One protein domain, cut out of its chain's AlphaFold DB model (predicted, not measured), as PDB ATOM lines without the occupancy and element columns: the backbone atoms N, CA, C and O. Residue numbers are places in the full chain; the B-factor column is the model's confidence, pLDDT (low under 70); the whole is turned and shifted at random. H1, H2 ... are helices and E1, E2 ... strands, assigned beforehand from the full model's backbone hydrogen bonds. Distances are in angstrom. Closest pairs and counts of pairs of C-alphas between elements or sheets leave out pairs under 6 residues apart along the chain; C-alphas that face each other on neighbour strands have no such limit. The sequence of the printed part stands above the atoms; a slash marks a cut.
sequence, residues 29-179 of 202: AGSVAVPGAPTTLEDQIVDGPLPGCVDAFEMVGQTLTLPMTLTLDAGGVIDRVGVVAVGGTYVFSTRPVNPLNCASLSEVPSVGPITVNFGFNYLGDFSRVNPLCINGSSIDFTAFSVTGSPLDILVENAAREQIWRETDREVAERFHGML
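AT A GLANCE: This is residues 29 to 179 of the 202 residues of an uncharacterized protein of Geoalkalibacter ferrihydriticus (UniProt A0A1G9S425). A long, twisted sheet of eight strands curls round a single long helix, H1, which fills its hollow. E6, E7 and E8 bend sharply to make much of this curved wall; E4 and E5, running on end to end, continue it on the other side of E6, with the short strands E1, E2 and E3 at the edge. The printed part has 151 residues, with eight named strands and one named helix; along the chain the eight strands come first and H1 comes last; the sheet is branched, its neighbour pairs are antiparallel, and the class is mixed, helices and strands. The outline is elongated, 53 by 31 by 23 A, yet only just compact, close to loose, with a radius of gyration of the C-alphas of 17.5 A.

IN THESE COORDINATES: Start at C-alpha 78, (239.778, 163.254, 174.394), where E6, the longest strand, begins; it runs 44.5 A through residues 78 to 96 and bends by 77 degrees at residue 86. E7, residues 111 to 127, covers 43.1 A and bends by 65 degrees at residue 119; E8, residues 136 to 147, covers 31.0 A and bends by 65 degrees at residue 142. Now look earlier: E4, residues 57 to 65, bends by 64 degrees at residue 61 and runs on into E5, residues 68 to 72, at 70 degrees. E1 is residues 30 to 34, E2 residues 38 to 40 and E3 residues 44 to 46. Find C-alpha 153 at (215.121, 185.475, 159.704); from there H1 runs 38.7 A to C-alpha 179 at (249.650, 169.358, 166.510).

HOW THE PARTS SIT: Begin at E6: E4 and E5 lie on one side of it, E7 on the other side. E6 and E7 form a hairpin, with N 90 and O 116 at 2.8 A; E5, E6, E7 and E8 make a meander, each strand the antiparallel neighbour of the one before. Look for N 117 and O 145 at 2.9 A between E7 and E8, N 71 and O 82 at 2.8 A between E5 and E6, and N 63 and O 91 at 2.8 A between E4 and E6. E2 and E3 lie on one side of E4, with N 39 and O 64 at 2.8 A and N 46 and O 57 at 2.8 A. E1 is the antiparallel neighbour of E5, with N 32 and O 70 at 2.9 A. H1 is on the sheet; its closest C-alphas to E8 are those of Trp 164 and Ile 139, 6.9 A apart, and to E3 those of Ala 158 and Val 46, 6.8 A apart. In H1 every O i to N i+4 pair is within hydrogen-bond range.

THE WHOLE: The C-alphas farthest apart, Gly 75 and Glu 107, are 55.0 A apart. The printed part has no cut; its one long link is E6 to E7, residues 97 to 110. Mean pLDDT of the printed part is 79.5, and residues 29 to 35, 72 to 80, 125 to 136, 150 to 151 and 175 to 179 are under 70.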
ATOM      1  N   ALA A  29     246.194 174.373 181.531       50.81
ATOM      2  CA  ALA A  29     245.563 174.688 180.261       50.81
ATOM      3  C   ALA A  29     246.421 175.733 179.532       50.81
ATOM      4  O   ALA A  29     246.723 176.797 180.077       50.81
ATOM      5  N   GLY A  30     246.853 175.416 178.312       55.06
ATOM      6  CA  GLY A  30     247.521 176.380 177.443       55.06
ATOM      7  C   GLY A  30     246.476 177.269 176.779       55.06
ATOM      8  O   GLY A  30     245.530 176.748 176.190       55.06
ATOM      9  N   SER A  31     246.638 178.592 176.871       60.75
ATOM     10  CA  SER A  31     245.810 179.559 176.146       60.75
ATOM     11  C   SER A  31     246.611 180.230 175.034       60.75
ATOM     12  O   SER A  31     247.665 180.808 175.307       60.75
ATOM     13  N   VAL A  32     246.102 180.207 173.804       62.84
ATOM     14  CA  VAL A  32     246.693 180.915 172.660       62.84
ATOM     15  C   VAL A  32     245.728 182.008 172.217       62.84
ATOM     16  O   VAL A  32     244.612 181.721 171.785       62.84
ATOM     17  N   ALA A  33     246.156 183.264 172.343       68.12
ATOM     18  CA  ALA A  33     245.422 184.401 171.803       68.12
ATOM     19  C   ALA A  33     245.706 184.532 170.307       68.12
ATOM     20  O   ALA A  33     246.856 184.507 169.866       68.12
ATOM     21  N   VAL A  34     244.642 184.707 169.540       63.69
ATOM     22  CA  VAL A  34     244.674 184.842 168.095       63.69
ATOM     23  C   VAL A  34     244.064 186.188 167.731       63.69
ATOM     24  O   VAL A  34     242.858 186.386 167.919       63.69
ATOM     25  N   PRO A  35     244.859 187.115 167.181       67.25
ATOM     26  CA  PRO A  35     244.310 188.313 166.571       67.25
ATOM     27  C   PRO A  35     243.405 187.920 165.398       67.25
ATOM     28  O   PRO A  35     243.822 187.153 164.530       67.25
ATOM     29  N   GLY A  36     242.185 188.454 165.364       70.06
ATOM     30  CA  GLY A  36     241.302 188.284 164.215       70.06
ATOM     31  C   GLY A  36     241.830 189.099 163.041       70.06
ATOM     32  O   GLY A  36     241.803 190.328 163.090       70.06
ATOM     33  N   ALA A  37     242.323 188.428 162.003       79.19
ATOM     34  CA  ALA A  37     242.547 189.057 160.708       79.19
ATOM     35  C   ALA A  37     241.246 188.987 159.888       79.19
ATOM     36  O   ALA A  37     240.506 188.011 160.030       79.19
ATOM     37  N   PRO A  38     240.942 189.990 159.048       87.06
ATOM     38  CA  PRO A  38     239.832 189.887 158.113       87.06
ATOM     39  C   PRO A  38     240.111 188.795 157.076       87.06
ATOM     40  O   PRO A  38     241.133 188.839 156.389       87.06
ATOM     41  N   THR A  39     239.180 187.859 156.939       89.00
ATOM     42  CA  THR A  39     239.185 186.805 155.924       89.00
ATOM     43  C   THR A  39     238.056 187.071 154.935       89.00
ATOM     44  O   THR A  39     236.898 187.214 155.331       89.00
ATOM     45  N   THR A  40     238.389 187.148 153.646       93.38
ATOM     46  CA  THR A  40     237.397 187.200 152.566       93.38
ATOM     47  C   THR A  40     236.828 185.806 152.340       93.38
ATOM     48  O   THR A  40     237.595 184.848 152.245       93.38
ATOM     49  N   LEU A  41     235.505 185.698 152.245       92.25
ATOM     50  CA  LEU A  41     234.812 184.444 151.947       92.25
ATOM     51  C   LEU A  41     234.263 184.474 150.519       92.25
ATOM     52  O   LEU A  41     234.038 185.550 149.958       92.25
ATOM     53  N   GLU A  42     234.066 183.296 149.936       91.88
ATOM     54  CA  GLU A  42     233.450 183.164 148.615       91.88
ATOM     55  C   GLU A  42     231.974 183.573 148.653       91.88
ATOM     56  O   GLU A  42     231.290 183.385 149.659       91.88
ATOM     57  N   ASP A  43     231.485 184.129 147.542       91.38
ATOM     58  CA  ASP A  43     230.068 184.443 147.385       91.38
ATOM     59  C   ASP A  43     229.243 183.143 147.479       91.38
ATOM     60  O   ASP A  43     229.605 182.113 146.907       91.38
ATOM     61  N   GLN A  44     228.127 183.183 148.208       91.00
ATOM     62  CA  GLN A  44     227.323 182.000 148.516       91.00
ATOM     63  C   GLN A  44     225.857 182.248 148.196       91.00
ATOM     64  O   GLN A  44     225.304 183.284 148.557       91.00
ATOM     65  N   ILE A  45     225.203 181.257 147.591       91.25
ATOM     66  CA  ILE A  45     223.750 181.238 147.426       91.25
ATOM     67  C   ILE A  45     223.119 180.613 148.671       91.25
ATOM     68  O   ILE A  45     223.499 179.521 149.096       91.25
ATOM     69  N   VAL A  46     222.161 181.326 149.248       90.44
ATOM     70  CA  VAL A  46     221.335 180.899 150.370       90.44
ATOM     71  C   VAL A  46     219.957 180.559 149.829       90.44
ATOM     72  O   VAL A  46     219.276 181.417 149.259       90.44
ATOM     73  N   ASP A  47     219.548 179.310 150.024       88.38
ATOM     74  CA  ASP A  47     218.221 178.849 149.639       88.38
ATOM     75  C   ASP A  47     217.147 179.446 150.551       88.38
ATOM     76  O   ASP A  47     217.308 179.553 151.770       88.38
ATOM     77  N   GLY A  48     216.027 179.822 149.941       84.38
ATOM     78  CA  GLY A  48     214.846 180.276 150.661       84.38
ATOM     79  C   GLY A  48     213.994 179.125 151.209       84.38
ATOM     80  O   GLY A  48     214.257 177.950 150.954       84.38
ATOM     81  N   PRO A  49     212.920 179.442 151.951       83.69
ATOM     82  CA  PRO A  49     211.996 178.437 152.480       83.69
ATOM     83  C   PRO A  49     211.183 177.725 151.387       83.69
ATOM     84  O   PRO A  49     210.659 176.633 151.622       83.69
ATOM     85  N   LEU A  50     211.036 178.340 150.208       84.75
ATOM     86  CA  LEU A  50     210.382 177.726 149.059       84.75
ATOM     87  C   LEU A  50     211.376 176.895 148.237       84.75
ATOM     88  O   LEU A  50     212.516 177.311 148.054       84.75
ATOM     89  N   PRO A  51     210.945 175.741 147.693       81.81
ATOM     90  CA  PRO A  51     211.810 174.908 146.872       81.81
ATOM     91  C   PRO A  51     212.252 175.645 145.603       81.81
ATOM     92  O   PRO A  51     211.453 176.300 144.930       81.81
ATOM     93  N   GLY A  52     213.518 175.458 145.239       85.81
ATOM     94  CA  GLY A  52     214.136 176.129 144.098       85.81
ATOM     95  C   GLY A  52     214.667 177.516 144.463       85.81
ATOM     96  O   GLY A  52     214.973 177.796 145.613       85.81
ATOM     97  N   CYS A  53     214.788 178.387 143.464       87.75
ATOM     98  CA  CYS A  53     215.530 179.648 143.584       87.75
ATOM     99  C   CYS A  53     214.629 180.873 143.807       87.75
ATOM    100  O   CYS A  53     215.091 182.002 143.679       87.75
ATOM    101  N   VAL A  54     213.332 180.666 144.057       86.75
ATOM    102  CA  VAL A  54     212.319 181.739 144.064       86.75
ATOM    103  C   VAL A  54     212.583 182.755 145.174       86.75
ATOM    104  O   VAL A  54     212.538 183.954 144.916       86.75
ATOM    105  N   ASP A  55     212.915 182.258 146.365       85.19
ATOM    106  CA  ASP A  55     213.226 183.067 147.548       85.19
ATOM    107  C   ASP A  55     214.713 182.977 147.926       85.19
ATOM    108  O   ASP A  55     215.104 183.335 149.037       85.19
ATOM    109  N   ALA A  56     215.542 182.452 147.021       90.44
ATOM    110  CA  ALA A  56     216.975 182.375 147.234       90.44
ATOM    111  C   ALA A  56     217.622 183.749 147.029       90.44
ATOM    112  O   ALA A  56     217.154 184.593 146.256       90.44
ATOM    113  N   PHE A  57     218.745 183.964 147.695       91.25
ATOM    114  CA  PHE A  57     219.564 185.154 147.516       91.25
ATOM    115  C   PHE A  57     221.036 184.784 147.594       91.25
ATOM    116  O   PHE A  57     221.405 183.707 148.042       91.25
ATOM    117  N   GLU A  58     221.890 185.689 147.150       92.75
ATOM    118  CA  GLU A  58     223.330 185.517 147.194       92.75
ATOM    119  C   GLU A  58     223.935 186.482 148.210       92.75
ATOM    120  O   GLU A  58     223.645 187.682 148.189       92.75
ATOM    121  N   MET A  59     224.782 185.958 149.090       92.94
ATOM    122  CA  MET A  59     225.631 186.714 150.000       92.94
ATOM    123  C   MET A  59     226.955 187.021 149.312       92.94
ATOM    124  O   MET A  59     227.643 186.113 148.848       92.94
ATOM    125  N   VAL A  60     227.314 188.301 149.251       93.44
ATOM    126  CA  VAL A  60     228.400 188.782 148.391       93.44
ATOM    127  C   VAL A  60     229.335 189.732 149.109       93.44
ATOM    128  O   VAL A  60     228.922 190.442 150.032       93.44
ATOM    129  N   GLY A  61     230.593 189.770 148.664       92.12
ATOM    130  CA  GLY A  61     231.606 190.656 149.251       92.12
ATOM    131  C   GLY A  61     231.835 190.358 150.734       92.12
ATOM    132  O   GLY A  61     232.013 191.266 151.546       92.12
ATOM    133  N   GLN A  62     231.748 189.078 151.084       94.62
ATOM    134  CA  GLN A  62     231.730 188.601 152.453       94.62
ATOM    135  C   GLN A  62     233.105 188.753 153.105       94.62
ATOM    136  O   GLN A  62     234.125 188.329 152.561       94.62
ATOM    137  N   THR A  63     233.139 189.343 154.297       94.50
ATOM    138  CA  THR A  63     234.355 189.496 155.100       94.50
ATOM    139  C   THR A  63     234.071 189.124 156.548       94.50
ATOM    140  O   THR A  63     233.217 189.734 157.192       94.50
ATOM    141  N   LEU A  64     234.809 188.151 157.078       92.62
ATOM    142  CA  LEU A  64     234.718 187.690 158.462       92.62
ATOM    143  C   LEU A  64     235.982 188.078 159.228       92.62
ATOM    144  O   LEU A  64     237.090 187.769 158.812       92.62
ATOM    145  N   THR A  65     235.826 188.742 160.369       92.50
ATOM    146  CA  THR A  65     236.907 189.016 161.320       92.50
ATOM    147  C   THR A  65     236.609 188.290 162.620       92.50
ATOM    148  O   THR A  65     235.626 188.599 163.298       92.50
ATOM    149  N   LEU A  66     237.470 187.335 162.971       88.06
ATOM    150  CA  LEU A  66     237.250 186.438 164.099       88.06
ATOM    151  C   LEU A  66     238.414 186.489 165.106       88.06
ATOM    152  O   LEU A  66     239.382 185.741 164.969       88.06
ATOM    153  N   PRO A  67     238.360 187.367 166.124       83.75
ATOM    154  CA  PRO A  67     239.296 187.310 167.238       83.75
ATOM    155  C   PRO A  67     238.947 186.114 168.124       83.75
ATOM    156  O   PRO A  67     237.800 185.968 168.550       83.75
ATOM    157  N   MET A  68     239.926 185.265 168.430       78.44
ATOM    158  CA  MET A  68     239.676 184.071 169.235       78.44
ATOM    159  C   MET A  68     240.764 183.821 170.273       78.44
ATOM    160  O   MET A  68     241.938 184.115 170.073       78.44
ATOM    161  N   THR A  69     240.366 183.266 171.411       78.56
ATOM    162  CA  THR A  69     241.297 182.694 172.386       78.56
ATOM    163  C   THR A  69     241.025 181.208 172.481       78.56
ATOM    164  O   THR A  69     239.926 180.805 172.857       78.56
ATOM    165  N   LEU A  70     242.025 180.410 172.123       71.06
ATOM    166  CA  LEU A  70     241.971 178.955 172.136       71.06
ATOM    167  C   LEU A  70     242.496 178.433 173.471       71.06
ATOM    168  O   LEU A  70     243.562 178.854 173.917       71.06
ATOM    169  N   THR A  71     241.778 177.499 174.079       71.25
ATOM    170  CA  THR A  71     242.155 176.809 175.315       71.25
ATOM    171  C   THR A  71     242.082 175.305 175.109       71.25
ATOM    172  O   THR A  71     241.117 174.797 174.539       71.25
ATOM    173  N   LEU A  72     243.116 174.593 175.555       66.69
ATOM    174  CA  LEU A  72     243.196 173.135 175.467       66.69
ATOM    175  C   LEU A  72     243.079 172.516 176.858       66.69
ATOM    176  O   LEU A  72     243.824 172.902 177.764       66.69
ATOM    177  N   ASP A  73     242.193 171.533 177.009       60.19
ATOM    178  CA  ASP A  73     242.207 170.647 178.170       60.19
ATOM    179  C   ASP A  73     243.368 169.651 178.031       60.19
ATOM    180  O   ASP A  73     243.510 168.962 177.022       60.19
ATOM    181  N   ALA A  74     244.224 169.580 179.046       51.31
ATOM    182  CA  ALA A  74     245.417 168.744 179.050       51.31
ATOM    183  C   ALA A  74     245.190 167.371 179.733       51.31
ATOM    184  O   ALA A  74     246.158 166.716 180.135       51.31
ATOM    185  N   GLY A  75     243.927 166.930 179.859       51.03
ATOM    186  CA  GLY A  75     243.490 165.794 180.687       51.03
ATOM    187  C   GLY A  75     243.417 164.383 180.064       51.03
ATOM    188  O   GLY A  75     243.250 163.400 180.788       51.03
ATOM    189  N   GLY A  76     243.603 164.204 178.754       49.41
ATOM    190  CA  GLY A  76     243.866 162.886 178.152       49.41
ATOM    191  C   GLY A  76     242.685 162.116 177.525       49.41
ATOM    192  O   GLY A  76     241.529 162.165 177.944       49.41
ATOM    193  N   VAL A  77     243.040 161.309 176.514       48.41
ATOM    194  CA  VAL A  77     242.230 160.504 175.559       48.41
ATOM    195  C   VAL A  77     241.296 161.305 174.641       48.41
ATOM    196  O   VAL A  77     241.289 161.026 173.442       48.41
ATOM    197  N   ILE A  78     240.559 162.283 175.171       53.03
ATOM    198  CA  ILE A  78     239.778 163.254 174.394       53.03
ATOM    199  C   ILE A  78     240.371 164.625 174.688       53.03
ATOM    200  O   ILE A  78     240.407 165.034 175.847       53.03
ATOM    201  N   ASP A  79     240.857 165.300 173.655       63.38
ATOM    202  CA  ASP A  79     241.303 166.680 173.774       63.38
ATOM    203  C   ASP A  79     240.077 167.568 173.574       63.38
ATOM    204  O   ASP A  79     239.520 167.643 172.479       63.38
ATOM    205  N   ARG A  80     239.610 168.198 174.651       64.81
ATOM    206  CA  ARG A  80     238.565 169.214 174.559       64.81
ATOM    207  C   ARG A  80     239.208 170.553 174.243       64.81
ATOM    208  O   ARG A  80     240.115 171.003 174.947       64.81
ATOM    209  N   VAL A  81     238.707 171.193 173.199       72.12
ATOM    210  CA  VAL A  81     239.117 172.524 172.772       72.12
ATOM    211  C   VAL A  81     237.997 173.494 173.106       72.12
ATOM    212  O   VAL A  81     236.873 173.348 172.627       72.12
ATOM    213  N   GLY A  82     238.307 174.484 173.935       71.69
ATOM    214  CA  GLY A  82     237.430 175.614 174.201       71.69
ATOM    215  C   GLY A  82     237.915 176.842 173.449       71.69
ATOM    216  O   GLY A  82     239.097 177.182 173.532       71.69
ATOM    217  N   VAL A  83     237.019 177.530 172.749       75.75
ATOM    218  CA  VAL A  83     237.312 178.831 172.140       75.75
ATOM    219  C   VAL A  83     236.338 179.871 172.642       75.75
ATOM    220  O   VAL A  83     235.133 179.642 172.675       75.75
ATOM    221  N   VAL A  84     236.864 181.037 172.994       81.12
ATOM    222  CA  VAL A  84     236.052 182.218 173.284       81.12
ATOM    223  C   VAL A  84     236.379 183.286 172.254       81.12
ATOM    224  O   VAL A  84     237.544 183.662 172.089       81.12
ATOM    225  N   ALA A  85     235.344 183.774 171.574       83.38
ATOM    226  CA  ALA A  85     235.428 184.904 170.663       83.38
ATOM    227  C   ALA A  85     234.619 186.075 171.224       83.38
ATOM    228  O   ALA A  85     233.434 185.942 171.538       83.38
ATOM    229  N   VAL A  86     235.263 187.237 171.334       84.50
ATOM    230  CA  VAL A  86     234.638 188.475 171.811       84.50
ATOM    231  C   VAL A  86     234.835 189.552 170.755       84.50
ATOM    232  O   VAL A  86     235.970 189.899 170.438       84.50
ATOM    233  N   GLY A  87     233.733 190.092 170.230       86.00
ATOM    234  CA  GLY A  87     233.772 191.183 169.253       86.00
ATOM    235  C   GLY A  87     234.116 190.732 167.832       86.00
ATOM    236  O   GLY A  87     234.803 191.454 167.114       86.00
ATOM    237  N   GLY A  88     233.658 189.547 167.426       90.75
ATOM    238  CA  GLY A  88     233.707 189.128 166.028       90.75
ATOM    239  C   GLY A  88     232.800 189.997 165.159       90.75
ATOM    240  O   GLY A  88     231.772 190.502 165.617       90.75
ATOM    241  N   THR A  89     233.203 190.203 163.908       94.25
ATOM    242  CA  THR A  89     232.450 191.003 162.934       94.25
ATOM    243  C   THR A  89     232.347 190.246 161.621       94.25
ATOM    244  O   THR A  89     233.350 189.759 161.109       94.25
ATOM    245  N   TYR A  90     231.146 190.167 161.062       94.69
ATOM    246  CA  TYR A  90     230.893 189.587 159.750       94.69
ATOM    247  C   TYR A  90     230.121 190.585 158.890       94.69
ATOM    248  O   TYR A  90     229.059 191.059 159.289       94.69
ATOM    249  N   VAL A  91     230.685 190.949 157.742       94.62
ATOM    250  CA  VAL A  91     230.139 191.964 156.836       94.62
ATOM    251  C   VAL A  91     229.871 191.332 155.484       94.62
ATOM    252  O   VAL A  91     230.737 190.653 154.942       94.62
ATOM    253  N   PHE A  92     228.694 191.573 154.926       94.88
ATOM    254  CA  PHE A  92     228.323 191.112 153.591       94.88
ATOM    255  C   PHE A  92     227.264 192.034 152.987       94.88
ATOM    256  O   PHE A  92     226.704 192.898 153.659       94.88
ATOM    257  N   SER A  93     226.982 191.862 151.704       93.56
ATOM    258  CA  SER A  93     225.775 192.400 151.071       93.56
ATOM    259  C   SER A  93     224.950 191.256 150.499       93.56
ATOM    260  O   SER A  93     225.460 190.153 150.321       93.56
ATOM    261  N   THR A  94     223.679 191.499 150.206       92.12
ATOM    262  CA  THR A  94     222.795 190.505 149.584       92.12
ATOM    263  C   THR A  94     222.368 190.962 148.203       92.12
ATOM    264  O   THR A  94     222.050 192.136 148.021       92.12
ATOM    265  N   ARG A  95     222.279 190.056 147.235       90.88
ATOM    266  CA  ARG A  95     221.635 190.327 145.941       90.88
ATOM    267  C   ARG A  95     220.679 189.192 145.575       90.88
ATOM    268  O   ARG A  95     220.917 188.060 145.989       90.88
ATOM    269  N   PRO A  96     219.589 189.464 144.840       90.44
ATOM    270  CA  PRO A  96     218.717 188.397 144.360       90.44
ATOM    271  C   PRO A  96     219.463 187.503 143.364       90.44
ATOM    272  O   PRO A  96     220.353 187.967 142.649       90.44
ATOM    273  N   VAL A  97     219.062 186.235 143.281       92.12
ATOM    274  CA  VAL A  97     219.525 185.304 142.241       92.12
ATOM    275  C   VAL A  97     218.463 185.123 141.165       92.12
ATOM    276  O   VAL A  97     217.311 185.534 141.312       92.12
ATOM    277  N   ASN A  98     218.840 184.499 140.053       90.94
ATOM    278  CA  ASN A  98     217.885 184.135 139.022       90.94
ATOM    279  C   ASN A  98     216.935 183.034 139.544       90.94
ATOM    280  O   ASN A  98     217.395 181.929 139.847       90.94
ATOM    281  N   PRO A  99     215.609 183.270 139.578       89.56
ATOM    282  CA  PRO A  99     214.654 182.330 140.164       89.56
ATOM    283  C   PRO A  99     214.502 181.019 139.374       89.56
ATOM    284  O   PRO A  99     213.891 180.075 139.870       89.56
ATOM    285  N   LEU A 100     215.042 180.934 138.152       89.56
ATOM    286  CA  LEU A 100     214.964 179.738 137.308       89.56
ATOM    287  C   LEU A 100     216.146 178.783 137.494       89.56
ATOM    288  O   LEU A 100     215.999 177.588 137.245       89.56
ATOM    289  N   ASN A 101     217.323 179.297 137.854       90.25
ATOM    290  CA  ASN A 101     218.562 178.510 137.852       90.25
ATOM    291  C   ASN A 101     219.568 178.897 138.948       90.25
ATOM    292  O   ASN A 101     220.701 178.426 138.903       90.25
ATOM    293  N   CYS A 102     219.181 179.759 139.893       89.25
ATOM    294  CA  CYS A 102     220.000 180.237 141.008       89.25
ATOM    295  C   CYS A 102     221.276 180.970 140.561       89.25
ATOM    296  O   CYS A 102     222.163 181.213 141.370       89.25
ATOM    297  N   ALA A 103     221.400 181.349 139.285       91.06
ATOM    298  CA  ALA A 103     222.582 182.055 138.818       91.06
ATOM    299  C   ALA A 103     222.675 183.444 139.460       91.06
ATOM    300  O   ALA A 103     221.668 184.148 139.592       91.06
ATOM    301  N   SER A 104     223.900 183.840 139.805       86.69
ATOM    302  CA  SER A 104     224.206 185.182 140.294       86.69
ATOM    303  C   SER A 104     223.724 186.250 139.310       86.69
ATOM    304  O   SER A 104     223.975 186.162 138.104       86.69
ATOM    305  N   LEU A 105     223.048 187.280 139.823       88.00
ATOM    306  CA  LEU A 105     222.626 188.452 139.057       88.00
ATOM    307  C   LEU A 105     223.549 189.634 139.367       88.00
ATOM    308  O   LEU A 105     223.140 190.615 139.984       88.00
ATOM    309  N   SER A 106     224.809 189.545 138.940       82.62
ATOM    310  CA  SER A 106     225.851 190.543 139.239       82.62
ATOM    311  C   SER A 106     225.549 191.960 138.727       82.62
ATOM    312  O   SER A 106     226.107 192.926 139.242       82.62
ATOM    313  N   GLU A 107     224.652 192.096 137.748       84.50
ATOM    314  CA  GLU A 107     224.173 193.383 137.225       84.50
ATOM    315  C   GLU A 107     223.169 194.081 138.161       84.50
ATOM    316  O   GLU A 107     222.938 195.286 138.035       84.50
ATOM    317  N   VAL A 108     222.563 193.349 139.103       85.88
ATOM    318  CA  VAL A 108     221.603 193.901 140.064       85.88
ATOM    319  C   VAL A 108     222.358 194.501 141.256       85.88
ATOM    320  O   VAL A 108     223.221 193.831 141.830       85.88
ATOM    321  N   PRO A 109     222.033 195.739 141.682       85.06
ATOM    322  CA  PRO A 109     222.641 196.333 142.864       85.06
ATOM    323  C   PRO A 109     222.434 195.467 144.111       85.06
ATOM    324  O   PRO A 109     221.316 195.055 144.422       85.06
ATOM    325  N   SER A 110     223.517 195.230 144.846       90.25
ATOM    326  CA  SER A 110     223.479 194.571 146.148       90.25
ATOM    327  C   SER A 110     222.884 195.483 147.224       90.25
ATOM    328  O   SER A 110     223.115 196.692 147.230       90.25
ATOM    329  N   VAL A 111     222.182 194.889 148.183       89.62
ATOM    330  CA  VAL A 111     221.632 195.537 149.377       89.62
ATOM    331  C   VAL A 111     222.584 195.321 150.555       89.62
ATOM    332  O   VAL A 111     222.964 194.189 150.846       89.62
ATOM    333  N   GLY A 112     222.978 196.401 151.228       87.19
ATOM    334  CA  GLY A 112     223.950 196.372 152.322       87.19
ATOM    335  C   GLY A 112     224.784 197.661 152.403       87.19
ATOM    336  O   GLY A 112     224.452 198.642 151.731       87.19
ATOM    337  N   PRO A 113     225.860 197.685 153.211       91.31
ATOM    338  CA  PRO A 113     226.447 196.540 153.908       91.31
ATOM    339  C   PRO A 113     225.618 196.095 155.115       91.31
ATOM    340  O   PRO A 113     225.208 196.911 155.939       91.31
ATOM    341  N   ILE A 114     225.433 194.786 155.242       92.69
ATOM    342  CA  ILE A 114     224.911 194.138 156.439       92.69
ATOM    343  C   ILE A 114     226.100 193.802 157.326       92.69
ATOM    344  O   ILE A 114     227.043 193.147 156.891       92.69
ATOM    345  N   THR A 115     226.068 194.280 158.566       93.62
ATOM    346  CA  THR A 115     227.110 194.027 159.562       93.62
ATOM    347  C   THR A 115     226.525 193.247 160.724       93.62
ATOM    348  O   THR A 115     225.588 193.707 161.383       93.62
ATOM    349  N   VAL A 116     227.112 192.086 160.987       92.94
ATOM    350  CA  VAL A 116     226.813 191.215 162.116       92.94
ATOM    351  C   VAL A 116     227.943 191.331 163.130       92.94
ATOM    352  O   VAL A 116     229.078 190.962 162.840       92.94
ATOM    353  N   ASN A 117     227.636 191.825 164.328       93.56
ATOM    354  CA  ASN A 117     228.565 191.799 165.457       93.56
ATOM    355  C   ASN A 117     228.176 190.657 166.384       93.56
ATOM    356  O   ASN A 117     227.008 190.546 166.773       93.56
ATOM    357  N   PHE A 118     229.148 189.830 166.751       92.44
ATOM    358  CA  PHE A 118     228.888 188.620 167.512       92.44
ATOM    359  C   PHE A 118     229.982 188.306 168.537       92.44
ATOM    360  O   PHE A 118     231.111 188.797 168.491       92.44
ATOM    361  N   GLY A 119     229.616 187.461 169.489       90.62
ATOM    362  CA  GLY A 119     230.517 186.803 170.423       90.62
ATOM    363  C   GLY A 119     230.004 185.393 170.673       90.62
ATOM    364  O   GLY A 119     228.798 185.151 170.578       90.62
ATOM    365  N   PHE A 120     230.905 184.458 170.956       87.50
ATOM    366  CA  PHE A 120     230.520 183.074 171.203       87.50
ATOM    367  C   PHE A 120     231.484 182.331 172.122       87.50
ATOM    368  O   PHE A 120     232.657 182.688 172.253       87.50
ATOM    369  N   ASN A 121     230.969 181.243 172.690       83.56
ATOM    370  CA  ASN A 121     231.749 180.155 173.254       83.56
ATOM    371  C   ASN A 121     231.638 178.947 172.319       83.56
ATOM    372  O   ASN A 121     230.538 178.533 171.967       83.56
ATOM    373  N   TYR A 122     232.770 178.385 171.923       81.88
ATOM    374  CA  TYR A 122     232.853 177.170 171.125       81.88
ATOM    375  C   TYR A 122     233.466 176.058 171.969       81.88
ATOM    376  O   TYR A 122     234.433 176.279 172.704       81.88
ATOM    377  N   LEU A 123     232.914 174.856 171.836       77.38
ATOM    378  CA  LEU A 123     233.455 173.633 172.412       77.38
ATOM    379  C   LEU A 123     233.550 172.571 171.322       77.38
ATOM    380  O   LEU A 123     232.536 172.245 170.705       77.38
ATOM    381  N   GLY A 124     234.747 172.024 171.127       72.44
ATOM    382  CA  GLY A 124     235.007 170.889 170.245       72.44
ATOM    383  C   GLY A 124     235.650 169.739 171.015       72.44
ATOM    384  O   GLY A 124     236.588 169.959 171.782       72.44
ATOM    385  N   ASP A 125     235.153 168.519 170.816       65.94
ATOM    386  CA  ASP A 125     235.718 167.306 171.417       65.94
ATOM    387  C   ASP A 125     236.507 166.508 170.365       65.94
ATOM    388  O   ASP A 125     235.934 165.985 169.401       65.94
ATOM    389  N   PHE A 126     237.822 166.376 170.574       67.12
ATOM    390  CA  PHE A 126     238.733 165.704 169.652       67.12
ATOM    391  C   PHE A 126     239.146 164.334 170.189       67.12
ATOM    392  O   PHE A 126     239.750 164.215 171.256       67.12
ATOM    393  N   SER A 127     238.818 163.266 169.460       55.84
ATOM    394  CA  SER A 127     239.121 161.890 169.875       55.84
ATOM    395  C   SER A 127     240.403 161.377 169.232       55.84
ATOM    396  O   SER A 127     240.554 161.432 168.015       55.84
ATOM    397  N   ARG A 128     241.293 160.784 170.041       52.59
ATOM    398  CA  ARG A 128     242.551 160.188 169.554       52.59
ATOM    399  C   ARG A 128     242.425 158.772 168.993       52.59
ATOM    400  O   ARG A 128     243.389 158.242 168.444       52.59
ATOM    401  N   VAL A 129     241.261 158.145 169.167       51.28
ATOM    402  CA  VAL A 129     241.027 156.721 168.864       51.28
ATOM    403  C   VAL A 129     240.246 156.476 167.568       51.28
ATOM    404  O   VAL A 129     240.173 155.330 167.135       51.28
ATOM    405  N   ASN A 130     239.717 157.521 166.924       44.72
ATOM    406  CA  ASN A 130     238.992 157.422 165.653       44.72
ATOM    407  C   ASN A 130     239.755 158.120 164.511       44.72
ATOM    408  O   ASN A 130     240.461 159.093 164.762       44.72
ATOM    409  N   PRO A 131     239.595 157.675 163.248       44.50
ATOM    410  CA  PRO A 131     240.213 158.319 162.077       44.50
ATOM    411  C   PRO A 131     239.663 159.730 161.785       44.50
ATOM    412  O   PRO A 131     240.212 160.442 160.951       44.50
ATOM    413  N   LEU A 132     238.589 160.135 162.469       45.06
ATOM    414  CA  LEU A 132     238.011 161.476 162.449       45.06
ATOM    415  C   LEU A 132     238.214 162.094 163.831       45.06
ATOM    416  O   LEU A 132     237.675 161.608 164.826       45.06
ATOM    417  N   CYS A 133     239.024 163.146 163.887       52.59
ATOM    418  CA  CYS A 133     239.424 163.772 165.139       52.59
ATOM    419  C   CYS A 133     238.448 164.851 165.630       52.59
ATOM    420  O   CYS A 133     238.788 165.507 166.593       52.59
ATOM    421  N   ILE A 134     237.245 165.016 165.068       54.75
ATOM    422  CA  ILE A 134     236.175 165.838 165.668       54.75
ATOM    423  C   ILE A 134     234.977 164.919 165.901       54.75
ATOM    424  O   ILE A 134     234.397 164.404 164.948       54.75
ATOM    425  N   ASN A 135     234.624 164.670 167.164       52.03
ATOM    426  CA  ASN A 135     233.441 163.872 167.515       52.03
ATOM    427  C   ASN A 135     232.179 164.745 167.666       52.03
ATOM    428  O   ASN A 135     231.068 164.234 167.777       52.03
ATOM    429  N   GLY A 136     232.352 166.066 167.665       60.91
ATOM    430  CA  GLY A 136     231.284 167.053 167.691       60.91
ATOM    431  C   GLY A 136     231.827 168.422 168.080       60.91
ATOM    432  O   GLY A 136     232.763 168.519 168.879       60.91
ATOM    433  N   SER A 137     231.227 169.466 167.519       70.81
ATOM    434  CA  SER A 137     231.440 170.842 167.942       70.81
ATOM    435  C   SER A 137     230.113 171.519 168.249       70.81
ATOM    436  O   SER A 137     229.053 171.133 167.752       70.81
ATOM    437  N   SER A 138     230.162 172.509 169.127       75.62
ATOM    438  CA  SER A 138     229.019 173.348 169.459       75.62
ATOM    439  C   SER A 138     229.469 174.792 169.562       75.62
ATOM    440  O   SER A 138     230.562 175.072 170.056       75.62
ATOM    441  N   ILE A 139     228.610 175.693 169.097       80.88
ATOM    442  CA  ILE A 139     228.743 177.130 169.301       80.88
ATOM    443  C   ILE A 139     227.542 177.608 170.093       80.88
ATOM    444  O   ILE A 139     226.397 177.361 169.718       80.88
ATOM    445  N   ASP A 140     227.827 178.338 171.162       84.38
ATOM    446  CA  ASP A 140     226.856 179.104 171.920       84.38
ATOM    447  C   ASP A 140     227.136 180.597 171.723       84.38
ATOM    448  O   ASP A 140     228.159 181.123 172.176       84.38
ATOM    449  N   PHE A 141     226.254 181.280 170.991       85.12
ATOM    450  CA  PHE A 141     226.375 182.713 170.740       85.12
ATOM    451  C   PHE A 141     226.032 183.497 172.009       85.12
ATOM    452  O   PHE A 141     224.883 183.554 172.434       85.12
ATOM    453  N   THR A 142     227.025 184.174 172.577       88.94
ATOM    454  CA  THR A 142     226.867 185.036 173.758       88.94
ATOM    455  C   THR A 142     226.433 186.452 173.393       88.94
ATOM    456  O   THR A 142     225.862 187.165 174.218       88.94
ATOM    457  N   ALA A 143     226.686 186.861 172.150       88.94
ATOM    458  CA  ALA A 143     226.195 188.096 171.566       88.94
ATOM    459  C   ALA A 143     225.930 187.886 170.074       88.94
ATOM    460  O   ALA A 143     226.709 187.228 169.384       88.94
ATOM    461  N   PHE A 144     224.845 188.467 169.568       90.81
ATOM    462  CA  PHE A 144     224.543 188.490 168.143       90.81
ATOM    463  C   PHE A 144     223.672 189.706 167.833       90.81
ATOM    464  O   PHE A 144     222.616 189.889 168.437       90.81
ATOM    465  N   SER A 145     224.126 190.556 166.920       90.56
ATOM    466  CA  SER A 145     223.398 191.753 166.502       90.56
ATOM    467  C   SER A 145     223.640 192.023 165.026       90.56
ATOM    468  O   SER A 145     224.773 191.920 164.562       90.56
ATOM    469  N   VAL A 146     222.581 192.380 164.303       89.31
ATOM    470  CA  VAL A 146     222.615 192.649 162.860       89.31
ATOM    471  C   VAL A 146     222.246 194.107 162.615       89.31
ATOM    472  O   VAL A 146     221.318 194.633 163.226       89.31
ATOM    473  N   THR A 147     222.967 194.767 161.714       89.81
ATOM    474  CA  THR A 147     222.723 196.153 161.287       89.81
ATOM    475  C   THR A 147     222.841 196.264 159.765       89.81
ATOM    476  O   THR A 147     223.574 195.485 159.164       89.81
ATOM    477  N   GLY A 148     222.145 197.219 159.130       77.06
ATOM    478  CA  GLY A 148     222.373 197.570 157.714       77.06
ATOM    479  C   GLY A 148     221.382 197.040 156.662       77.06
ATOM    480  O   GLY A 148     221.605 197.253 155.476       77.06
ATOM    481  N   SER A 149     220.276 196.401 157.052       70.88
ATOM    482  CA  SER A 149     219.159 196.013 156.163       70.88
ATOM    483  C   SER A 149     217.926 195.660 157.016       70.88
ATOM    484  O   SER A 149     218.107 195.415 158.217       70.88
ATOM    485  N   PRO A 150     216.680 195.637 156.491       61.66
ATOM    486  CA  PRO A 150     215.586 194.947 157.174       61.66
ATOM    487  C   PRO A 150     216.012 193.524 157.568       61.66
ATOM    488  O   PRO A 150     216.504 192.756 156.746       61.66
ATOM    489  N   LEU A 151     215.852 193.208 158.854       61.62
ATOM    490  CA  LEU A 151     216.135 191.893 159.424       61.62
ATOM    491  C   LEU A 151     215.180 190.860 158.816       61.62
ATOM    492  O   LEU A 151     213.980 190.898 159.085       61.62
ATOM    493  N   ASP A 152     215.730 189.944 158.024       71.75
ATOM    494  CA  ASP A 152     215.065 188.710 157.617       71.75
ATOM    495  C   ASP A 152     215.642 187.550 158.443       71.75
ATOM    496  O   ASP A 152     216.863 187.421 158.585       71.75
ATOM    497  N   ILE A 153     214.761 186.704 158.984       80.88
ATOM    498  CA  ILE A 153     215.121 185.475 159.704       80.88
ATOM    499  C   ILE A 153     216.035 184.582 158.853       80.88
ATOM    500  O   ILE A 153     216.918 183.905 159.380       80.88
ATOM    501  N   LEU A 154     215.856 184.612 157.531       83.00
ATOM    502  CA  LEU A 154     216.649 183.837 156.592       83.00
ATOM    503  C   LEU A 154     218.101 184.333 156.534       83.00
ATOM    504  O   LEU A 154     219.031 183.532 156.589       83.00
ATOM    505  N   VAL A 155     218.298 185.655 156.511       86.25
ATOM    506  CA  VAL A 155     219.627 186.287 156.521       86.25
ATOM    507  C   VAL A 155     220.344 186.034 157.845       86.25
ATOM    508  O   VAL A 155     221.541 185.748 157.857       86.25
ATOM    509  N   GLU A 156     219.624 186.104 158.967       88.88
ATOM    510  CA  GLU A 156     220.190 185.786 160.279       88.88
ATOM    511  C   GLU A 156     220.658 184.326 160.361       88.88
ATOM    512  O   GLU A 156     221.785 184.070 160.793       88.88
ATOM    513  N   ASN A 157     219.829 183.375 159.925       88.62
ATOM    514  CA  ASN A 157     220.179 181.955 159.944       88.62
ATOM    515  C   ASN A 157     221.391 181.657 159.056       88.62
ATOM    516  O   ASN A 157     222.319 180.988 159.510       88.62
ATOM    517  N   ALA A 158     221.422 182.212 157.842       89.44
ATOM    518  CA  ALA A 158     222.552 182.057 156.931       89.44
ATOM    519  C   ALA A 158     223.850 182.621 157.526       89.44
ATOM    520  O   ALA A 158     224.886 181.957 157.512       89.44
ATOM    521  N   ALA A 159     223.792 183.809 158.138       90.31
ATOM    522  CA  ALA A 159     224.954 184.395 158.797       90.31
ATOM    523  C   ALA A 159     225.449 183.543 159.978       90.31
ATOM    524  O   ALA A 159     226.656 183.370 160.143       90.31
ATOM    525  N   ARG A 160     224.544 182.988 160.796       90.69
ATOM    526  CA  ARG A 160     224.909 182.093 161.910       90.69
ATOM    527  C   ARG A 160     225.566 180.810 161.419       90.69
ATOM    528  O   ARG A 160     226.577 180.407 161.992       90.69
ATOM    529  N   GLU A 161     225.011 180.191 160.380       89.50
ATOM    530  CA  GLU A 161     225.585 178.991 159.774       89.50
ATOM    531  C   GLU A 161     226.989 179.271 159.235       89.50
ATOM    532  O   GLU A 161     227.920 178.525 159.542       89.50
ATOM    533  N   GLN A 162     227.167 180.379 158.510       89.12
ATOM    534  CA  GLN A 162     228.462 180.732 157.940       89.12
ATOM    535  C   GLN A 162     229.504 181.030 159.024       89.12
ATOM    536  O   GLN A 162     230.622 180.520 158.961       89.12
ATOM    537  N   ILE A 163     229.138 181.780 160.070       89.62
ATOM    538  CA  ILE A 163     230.027 182.022 161.218       89.62
ATOM    539  C   ILE A 163     230.422 180.699 161.885       89.62
ATOM    540  O   ILE A 163     231.588 180.530 162.247       89.62
ATOM    541  N   TRP A 164     229.484 179.762 162.051       86.69
ATOM    542  CA  TRP A 164     229.782 178.460 162.645       86.69
ATOM    543  C   TRP A 164     230.743 177.639 161.790       86.69
ATOM    544  O   TRP A 164     231.764 177.190 162.308       86.69
ATOM    545  N   ARG A 165     230.460 177.504 160.492       85.19
ATOM    546  CA  ARG A 165     231.287 176.758 159.536       85.19
ATOM    547  C   ARG A 165     232.721 177.281 159.497       85.19
ATOM    548  O   ARG A 165     233.663 176.503 159.623       85.19
ATOM    549  N   GLU A 166     232.889 178.596 159.378       86.19
ATOM    550  CA  GLU A 166     234.219 179.210 159.336       86.19
ATOM    551  C   GLU A 166     234.947 179.124 160.677       86.19
ATOM    552  O   GLU A 166     236.154 178.901 160.709       86.19
ATOM    553  N   THR A 167     234.224 179.240 161.795       83.06
ATOM    554  CA  THR A 167     234.817 179.027 163.120       83.06
ATOM    555  C   THR A 167     235.333 177.600 163.262       83.06
ATOM    556  O   THR A 167     236.459 177.407 163.710       83.06
ATOM    557  N   ASP A 168     234.534 176.600 162.886       79.19
ATOM    558  CA  ASP A 168     234.918 175.193 163.011       79.19
ATOM    559  C   ASP A 168     236.152 174.877 162.151       79.19
ATOM    560  O   ASP A 168     237.109 174.273 162.642       79.19
ATOM    561  N   ARG A 169     236.186 175.395 160.913       79.12
ATOM    562  CA  ARG A 169     237.342 175.298 160.013       79.12
ATOM    563  C   ARG A 169     238.597 175.935 160.612       79.12
ATOM    564  O   ARG A 169     239.627 175.272 160.709       79.12
ATOM    565  N   GLU A 170     238.509 177.181 161.071       79.38
ATOM    566  CA  GLU A 170     239.641 177.916 161.651       79.38
ATOM    567  C   GLU A 170     240.187 177.225 162.914       79.38
ATOM    568  O   GLU A 170     241.401 177.123 163.114       79.38
ATOM    569  N   VAL A 171     239.301 176.714 163.777       76.38
ATOM    570  CA  VAL A 171     239.697 175.964 164.977       76.38
ATOM    571  C   VAL A 171     240.387 174.656 164.599       76.38
ATOM    572  O   VAL A 171     241.429 174.339 165.178       76.38
ATOM    573  N   ALA A 172     239.859 173.922 163.618       71.56
ATOM    574  CA  ALA A 172     240.463 172.689 163.127       71.56
ATOM    575  C   ALA A 172     241.853 172.933 162.514       71.56
ATOM    576  O   ALA A 172     242.806 172.243 162.884       71.56
ATOM    577  N   GLU A 173     242.002 173.940 161.648       73.50
ATOM    578  CA  GLU A 173     243.279 174.317 161.025       73.50
ATOM    579  C   GLU A 173     244.328 174.705 162.079       73.50
ATOM    580  O   GLU A 173     245.474 174.248 162.038       73.50
ATOM    581  N   ARG A 174     243.942 175.494 163.088       71.62
ATOM    582  CA  ARG A 174     244.845 175.887 164.183       71.62
ATOM    583  C   ARG A 174     245.220 174.722 165.074       71.62
ATOM    584  O   ARG A 174     246.382 174.603 165.456       71.62
ATOM    585  N   PHE A 175     244.260 173.871 165.415       69.31
ATOM    586  CA  PHE A 175     244.526 172.674 166.200       69.31
ATOM    587  C   PHE A 175     245.482 171.737 165.455       69.31
ATOM    588  O   PHE A 175     246.465 171.281 166.035       69.31
ATOM    589  N   HIS A 176     245.277 171.552 164.150       63.78
ATOM    590  CA  HIS A 176     246.185 170.820 163.271       63.78
ATOM    591  C   HIS A 176     247.588 171.452 163.228       63.78
ATOM    592  O   HIS A 176     248.594 170.758 163.387       63.78
ATOM    593  N   GLY A 177     247.670 172.774 163.064       60.94
ATOM    594  CA  GLY A 177     248.929 173.518 163.057       60.94
ATOM    595  C   GLY A 177     249.693 173.398 164.374       60.94
ATOM    596  O   GLY A 177     250.898 173.150 164.359       60.94
ATOM    597  N   MET A 178     248.999 173.490 165.511       61.97
ATOM    598  CA  MET A 178     249.600 173.221 166.816       61.97
ATOM    599  C   MET A 178     250.117 171.791 166.879       61.97
ATOM    600  O   MET A 178     251.286 171.626 167.190       61.97
ATOM    601  N   LEU A 179     249.300 170.789 166.515       57.31
ATOM    602  CA  LEU A 179     249.650 169.358 166.510       57.31
ATOM    603  C   LEU A 179     250.896 169.013 165.689       57.31
ATOM    604  O   LEU A 179     251.670 168.141 166.092       57.31
TER     605      LEU A 179